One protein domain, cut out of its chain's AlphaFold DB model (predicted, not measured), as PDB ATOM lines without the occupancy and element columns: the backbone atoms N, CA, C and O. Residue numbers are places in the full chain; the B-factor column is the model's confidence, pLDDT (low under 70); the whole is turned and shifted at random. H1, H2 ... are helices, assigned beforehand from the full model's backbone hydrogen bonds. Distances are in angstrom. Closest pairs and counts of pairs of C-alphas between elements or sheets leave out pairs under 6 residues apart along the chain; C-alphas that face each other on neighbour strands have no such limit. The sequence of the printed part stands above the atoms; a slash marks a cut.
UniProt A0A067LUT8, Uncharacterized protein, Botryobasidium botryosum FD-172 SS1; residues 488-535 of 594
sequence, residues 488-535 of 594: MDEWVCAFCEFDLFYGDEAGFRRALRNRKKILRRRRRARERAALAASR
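What this domain is: This is residues 488 to 535 of the 594 residues of an uncharacterized protein of Botryobasidium botryosum FD-172 SS1 (UniProt A0A067LUT8). A short helix, H1, packs at a steep tilt on the first part of one long helix, H2, and the far part of H2 sticks out free together with the last printed residue: residues 520 to 535 stand free, of which 520 to 534 belong to H2. The printed part has 48 residues with two named helices, H1 then H2, and no named strand; the class is all helix. It is only just loose, close to extended, with a radius of gyration of the C-alphas of 13.9 A, and a rod spanning 46 by 18 by 11 A.

How they stand to each other: H1, residues 494 to 501, and H2, residues 505 to 534, touch, their closest C-alphas being those of Leu 500 and Phe 508, 4.8 A apart. H2 touches H1 with residues 507 to 515 alone. They run opposite ways at a steep tilt of 57 degrees. In H1 and H2 every O i to N i+4 pair is within hydrogen-bond range.

Where its parts are: H1 begins at C-alpha 494 (351.299, 324.480, 279.933). H2 measures 42.7 A from C-alpha 505 (345.635, 324.063, 263.551) to C-alpha 534 (353.151, 291.097, 289.686).

The domain as a whole: The two C-alphas farthest apart, those of Asp 504 and Arg 535, are 46.1 A apart. The printed part has no cut, and the link from H1 to H2 is tight. Residues 488 and 535 have pLDDT under 70.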
ATOM      1  N   MET A 488     341.860 314.754 284.749       67.88
ATOM      2  CA  MET A 488     342.222 315.661 285.843       67.88
ATOM      3  C   MET A 488     343.559 315.288 286.498       67.88
ATOM      4  O   MET A 488     344.281 316.165 286.957       67.88
ATOM      5  N   ASP A 489     343.918 314.004 286.493       71.62
ATOM      6  CA  ASP A 489     345.198 313.505 287.006       71.62
ATOM      7  C   ASP A 489     346.294 313.526 285.926       71.62
ATOM      8  O   ASP A 489     347.467 313.228 286.187       71.62
ATOM      9  N   GLU A 490     345.942 313.855 284.678       77.38
ATOM     10  CA  GLU A 490     346.899 313.914 283.588       77.38
ATOM     11  C   GLU A 490     347.562 315.293 283.535       77.38
ATOM     12  O   GLU A 490     347.060 316.220 282.913       77.38
ATOM     13  N   TRP A 491     348.750 315.418 284.134       81.88
ATOM     14  CA  TRP A 491     349.552 316.632 283.965       81.88
ATOM     15  C   TRP A 491     349.915 316.818 282.485       81.88
ATOM     16  O   TRP A 491     350.690 316.016 281.933       81.88
ATOM     17  N   VAL A 492     349.340 317.853 281.868       84.50
ATOM     18  CA  VAL A 492     349.672 318.373 280.539       84.50
ATOM     19  C   VAL A 492     350.597 319.574 280.737       84.50
ATOM     20  O   VAL A 492     350.386 320.400 281.617       84.50
ATOM     21  N   CYS A 493     351.669 319.661 279.949       86.56
ATOM     22  CA  CYS A 493     352.557 320.824 279.988       86.56
ATOM     23  C   CYS A 493     351.790 322.079 279.544       86.56
ATOM     24  O   CYS A 493     351.121 322.019 278.516       86.56
ATOM     25  N   ALA A 494     351.974 323.211 280.234       89.06
ATOM     26  CA  ALA A 494     351.299 324.480 279.933       89.06
ATOM     27  C   ALA A 494     351.412 324.912 278.455       89.06
ATOM     28  O   ALA A 494     350.463 325.432 277.887       89.06
ATOM     29  N   PHE A 495     352.541 324.634 277.791       87.75
ATOM     30  CA  PHE A 495     352.702 324.920 276.358       87.75
ATOM     31  C   PHE A 495     351.880 323.985 275.466       87.75
ATOM     32  O   PHE A 495     351.301 324.421 274.483       87.75
ATOM     33  N   CYS A 496     351.809 322.695 275.809       86.69
ATOM     34  CA  CYS A 496     350.959 321.752 275.080       86.69
ATOM     35  C   CYS A 496     349.476 322.027 275.333       86.69
ATOM     36  O   CYS A 496     348.666 321.757 274.460       86.69
ATOM     37  N   GLU A 497     349.130 322.526 276.518       90.12
ATOM     38  CA  GLU A 497     347.781 322.977 276.845       90.12
ATOM     39  C   GLU A 497     347.416 324.226 276.038       90.12
ATOM     40  O   GLU A 497     346.380 324.243 275.379       90.12
ATOM     41  N   PHE A 498     348.307 325.219 275.991       94.75
ATOM     42  CA  PHE A 498     348.125 326.406 275.163       94.75
ATOM     43  C   PHE A 498     347.961 326.048 273.680       94.75
ATOM     44  O   PHE A 498     346.982 326.455 273.071       94.75
ATOM     45  N   ASP A 499     348.847 325.219 273.118       95.38
ATOM     46  CA  ASP A 499     348.753 324.780 271.717       95.38
ATOM     47  C   ASP A 499     347.472 323.971 271.433       95.38
ATOM     48  O   ASP A 499     346.991 323.948 270.302       95.38
ATOM     49  N   LEU A 500     346.921 323.284 272.440       92.81
ATOM     50  CA  LEU A 500     345.704 322.481 272.301       92.81
ATOM     51  C   LEU A 500     344.431 323.337 272.304       92.81
ATOM     52  O   LEU A 500     343.469 322.975 271.633       92.81
ATOM     53  N   PHE A 501     344.405 324.432 273.066       93.50
ATOM     54  CA  PHE A 501     343.209 325.270 273.221       93.50
ATOM     55  C   PHE A 501     343.256 326.572 272.417       93.50
ATOM     56  O   PHE A 501     342.215 327.064 271.992       93.50
ATOM     57  N   TYR A 502     344.449 327.119 272.208       94.38
ATOM     58  CA  TYR A 502     344.676 328.440 271.621       94.38
ATOM     59  C   TYR A 502     345.688 328.424 270.467       94.38
ATOM     60  O   TYR A 502     345.954 329.467 269.872       94.38
ATOM     61  N   GLY A 503     346.277 327.264 270.160       94.19
ATOM     62  CA  GLY A 503     347.210 327.114 269.051       94.19
ATOM     63  C   GLY A 503     346.532 327.209 267.686       94.19
ATOM     64  O   GLY A 503     345.326 327.005 267.539       94.19
ATOM     65  N   ASP A 504     347.337 327.475 266.661       97.56
ATOM     66  CA  ASP A 504     346.934 327.273 265.275       97.56
ATOM     67  C   ASP A 504     346.672 325.780 264.999       97.56
ATOM     68  O   ASP A 504     347.131 324.899 265.725       97.56
ATOM     69  N   GLU A 505     345.963 325.455 263.917       96.25
ATOM     70  CA  GLU A 505     345.635 324.063 263.551       96.25
ATOM     71  C   GLU A 505     346.890 323.157 263.483       96.25
ATOM     72  O   GLU A 505     346.861 321.968 263.823       96.25
ATOM     73  N   ALA A 506     348.038 323.718 263.088       95.62
ATOM     74  CA  ALA A 506     349.312 323.005 263.085       95.62
ATOM     75  C   ALA A 506     349.852 322.745 264.507       95.62
ATOM     76  O   ALA A 506     350.344 321.638 264.781       95.62
ATOM     77  N   GLY A 507     349.755 323.731 265.402       92.81
ATOM     78  CA  GLY A 507     350.034 323.627 266.832       92.81
ATOM     79  C   GLY A 507     349.138 322.600 267.514       92.81
ATOM     80  O   GLY A 507     349.653 321.681 268.155       92.81
ATOM     81  N   PHE A 508     347.832 322.636 267.247       94.62
ATOM     82  CA  PHE A 508     346.851 321.676 267.754       94.62
ATOM     83  C   PHE A 508     347.223 320.228 267.398       94.62
ATOM     84  O   PHE A 508     347.363 319.363 268.271       94.62
ATOM     85  N   ARG A 509     347.510 319.945 266.118       95.69
ATOM     86  CA  ARG A 509     347.942 318.601 265.679       95.69
ATOM     87  C   ARG A 509     349.263 318.172 266.318       95.69
ATOM     88  O   ARG A 509     349.465 316.989 266.612       95.69
ATOM     89  N   ARG A 510     350.192 319.110 266.530       95.12
ATOM     90  CA  ARG A 510     351.467 318.835 267.208       95.12
ATOM     91  C   ARG A 510     351.244 318.511 268.686       95.12
ATOM     92  O   ARG A 510     351.816 317.526 269.162       95.12
ATOM     93  N   ALA A 511     350.391 319.266 269.373       93.12
ATOM     94  CA  ALA A 511     350.002 319.030 270.758       93.12
ATOM     95  C   ALA A 511     349.355 317.647 270.926       93.12
ATOM     96  O   ALA A 511     349.768 316.881 271.801       93.12
ATOM     97  N   LEU A 512     348.447 317.256 270.021       93.25
ATOM     98  CA  LEU A 512     347.838 315.922 270.013       93.25
ATOM     99  C   LEU A 512     348.868 314.795 269.842       93.25
ATOM    100  O   LEU A 512     348.851 313.820 270.600       93.25
ATOM    101  N   ARG A 513     349.809 314.920 268.894       94.69
ATOM    102  CA  ARG A 513     350.886 313.925 268.711       94.69
ATOM    103  C   ARG A 513     351.780 313.823 269.945       94.69
ATOM    104  O   ARG A 513     352.112 312.714 270.371       94.69
ATOM    105  N   ASN A 514     352.148 314.956 270.540       91.44
ATOM    106  CA  ASN A 514     352.973 314.990 271.746       91.44
ATOM    107  C   ASN A 514     352.257 314.345 272.935       91.44
ATOM    108  O   ASN A 514     352.843 313.500 273.615       91.44
ATOM    109  N   ARG A 515     350.971 314.649 273.135       88.88
ATOM    110  CA  ARG A 515     350.151 314.021 274.175       88.88
ATOM    111  C   ARG A 515     350.030 312.514 273.967       88.88
ATOM    112  O   ARG A 515     350.277 311.753 274.901       88.88
ATOM    113  N   LYS A 516     349.763 312.057 272.737       90.06
ATOM    114  CA  LYS A 516     349.722 310.621 272.400       90.06
ATOM    115  C   LYS A 516     351.051 309.929 272.731       90.06
ATOM    116  O   LYS A 516     351.047 308.846 273.314       90.06
ATOM    117  N   LYS A 517     352.192 310.566 272.433       92.50
ATOM    118  CA  LYS A 517     353.530 310.056 272.793       92.50
ATOM    119  C   LYS A 517     353.730 309.972 274.312       92.50
ATOM    120  O   LYS A 517     354.245 308.966 274.795       92.50
ATOM    121  N   ILE A 518     353.303 310.983 275.072       87.19
ATOM    122  CA  ILE A 518     353.401 310.993 276.543       87.19
ATOM    123  C   ILE A 518     352.529 309.891 277.154       87.19
ATOM    124  O   ILE A 518     353.014 309.131 277.994       87.19
ATOM    125  N   LEU A 519     351.286 309.748 276.694       87.12
ATOM    126  CA  LEU A 519     350.371 308.696 277.140       87.12
ATOM    127  C   LEU A 519     350.930 307.297 276.870       87.12
ATOM    128  O   LEU A 519     350.913 306.456 277.768       87.12
ATOM    129  N   ARG A 520     351.501 307.059 275.680       91.06
ATOM    130  CA  ARG A 520     352.179 305.791 275.351       91.06
ATOM    131  C   ARG A 520     353.357 305.517 276.291       91.06
ATOM    132  O   ARG A 520     353.461 304.417 276.825       91.06
ATOM    133  N   ARG A 521     354.217 306.511 276.555       91.44
ATOM    134  CA  ARG A 521     355.351 306.364 277.492       91.44
ATOM    135  C   ARG A 521     354.888 306.062 278.916       91.44
ATOM    136  O   ARG A 521     355.450 305.183 279.559       91.44
ATOM    137  N   ARG A 522     353.854 306.759 279.399       87.25
ATOM    138  CA  ARG A 522     353.271 306.521 280.728       87.25
ATOM    139  C   ARG A 522     352.635 305.139 280.822       87.25
ATOM    140  O   ARG A 522     352.838 304.469 281.826       87.25
ATOM    141  N   ARG A 523     351.922 304.693 279.783       88.06
ATOM    142  CA  ARG A 523     351.371 303.335 279.713       88.06
ATOM    143  C   ARG A 523     352.483 302.288 279.801       88.06
ATOM    144  O   ARG A 523     352.445 301.489 280.725       88.06
ATOM    145  N   ARG A 524     353.530 302.396 278.973       93.19
ATOM    146  CA  ARG A 524     354.708 301.507 279.032       93.19
ATOM    147  C   ARG A 524     355.385 301.525 280.408       93.19
ATOM    148  O   ARG A 524     355.817 300.492 280.902       93.19
ATOM    149  N   ALA A 525     355.474 302.686 281.061       88.44
ATOM    150  CA  ALA A 525     356.027 302.788 282.414       88.44
ATOM    151  C   ALA A 525     355.139 302.101 283.469       88.44
ATOM    152  O   ALA A 525     355.664 301.413 284.341       88.44
ATOM    153  N   ARG A 526     353.809 302.246 283.374       87.12
ATOM    154  CA  ARG A 526     352.856 301.535 284.240       87.12
ATOM    155  C   ARG A 526     352.886 300.036 283.997       87.12
ATOM    156  O   ARG A 526     352.876 299.298 284.966       87.12
ATOM    157  N   GLU A 527     352.976 299.592 282.748       89.06
ATOM    158  CA  GLU A 527     353.117 298.176 282.397       89.06
ATOM    159  C   GLU A 527     354.409 297.600 282.979       89.06
ATOM    160  O   GLU A 527     354.367 296.580 283.656       89.06
ATOM    161  N   ARG A 528     355.545 298.297 282.846       91.62
ATOM    162  CA  ARG A 528     356.803 297.885 283.495       91.62
ATOM    163  C   ARG A 528     356.687 297.834 285.019       91.62
ATOM    164  O   ARG A 528     357.194 296.900 285.632       91.62
ATOM    165  N   ALA A 529     356.026 298.814 285.633       88.06
ATOM    166  CA  ALA A 529     355.807 298.834 287.078       88.06
ATOM    167  C   ALA A 529     354.857 297.712 287.532       88.06
ATOM    168  O   ALA A 529     355.115 297.067 288.544       88.06
ATOM    169  N   ALA A 530     353.798 297.444 286.768       86.50
ATOM    170  CA  ALA A 530     352.851 296.369 287.025       86.50
ATOM    171  C   ALA A 530     353.520 295.001 286.874       86.50
ATOM    172  O   ALA A 530     353.349 294.163 287.746       86.50
ATOM    173  N   LEU A 531     354.349 294.805 285.842       82.50
ATOM    174  CA  LEU A 531     355.165 293.602 285.671       82.50
ATOM    175  C   LEU A 531     356.163 293.426 286.822       82.50
ATOM    176  O   LEU A 531     356.345 292.316 287.310       82.50
ATOM    177  N   ALA A 532     356.795 294.503 287.292       86.19
ATOM    178  CA  ALA A 532     357.681 294.439 288.453       86.19
ATOM    179  C   ALA A 532     356.924 294.094 289.747       86.19
ATOM    180  O   ALA A 532     357.457 293.375 290.589       86.19
ATOM    181  N   ALA A 533     355.687 294.575 289.904       83.62
ATOM    182  CA  ALA A 533     354.846 294.290 291.063       83.62
ATOM    183  C   ALA A 533     354.233 292.878 291.020       83.62
ATOM    184  O   ALA A 533     354.205 292.194 292.041       83.62
ATOM    185  N   SER A 534     353.777 292.415 289.852       83.31
ATOM    186  CA  SER A 534     353.151 291.097 289.686       83.31
ATOM    187  C   SER A 534     354.162 289.952 289.761       83.31
ATOM    188  O   SER A 534     353.834 288.887 290.283       83.31
ATOM    189  N   ARG A 535     355.421 290.185 289.360       65.75
ATOM    190  CA  ARG A 535     356.518 289.201 289.455       65.75
ATOM    191  C   ARG A 535     356.896 288.792 290.884       65.75
ATOM    192  O   ARG A 535     357.674 287.858 291.042       65.75
TER     193      ARG A 535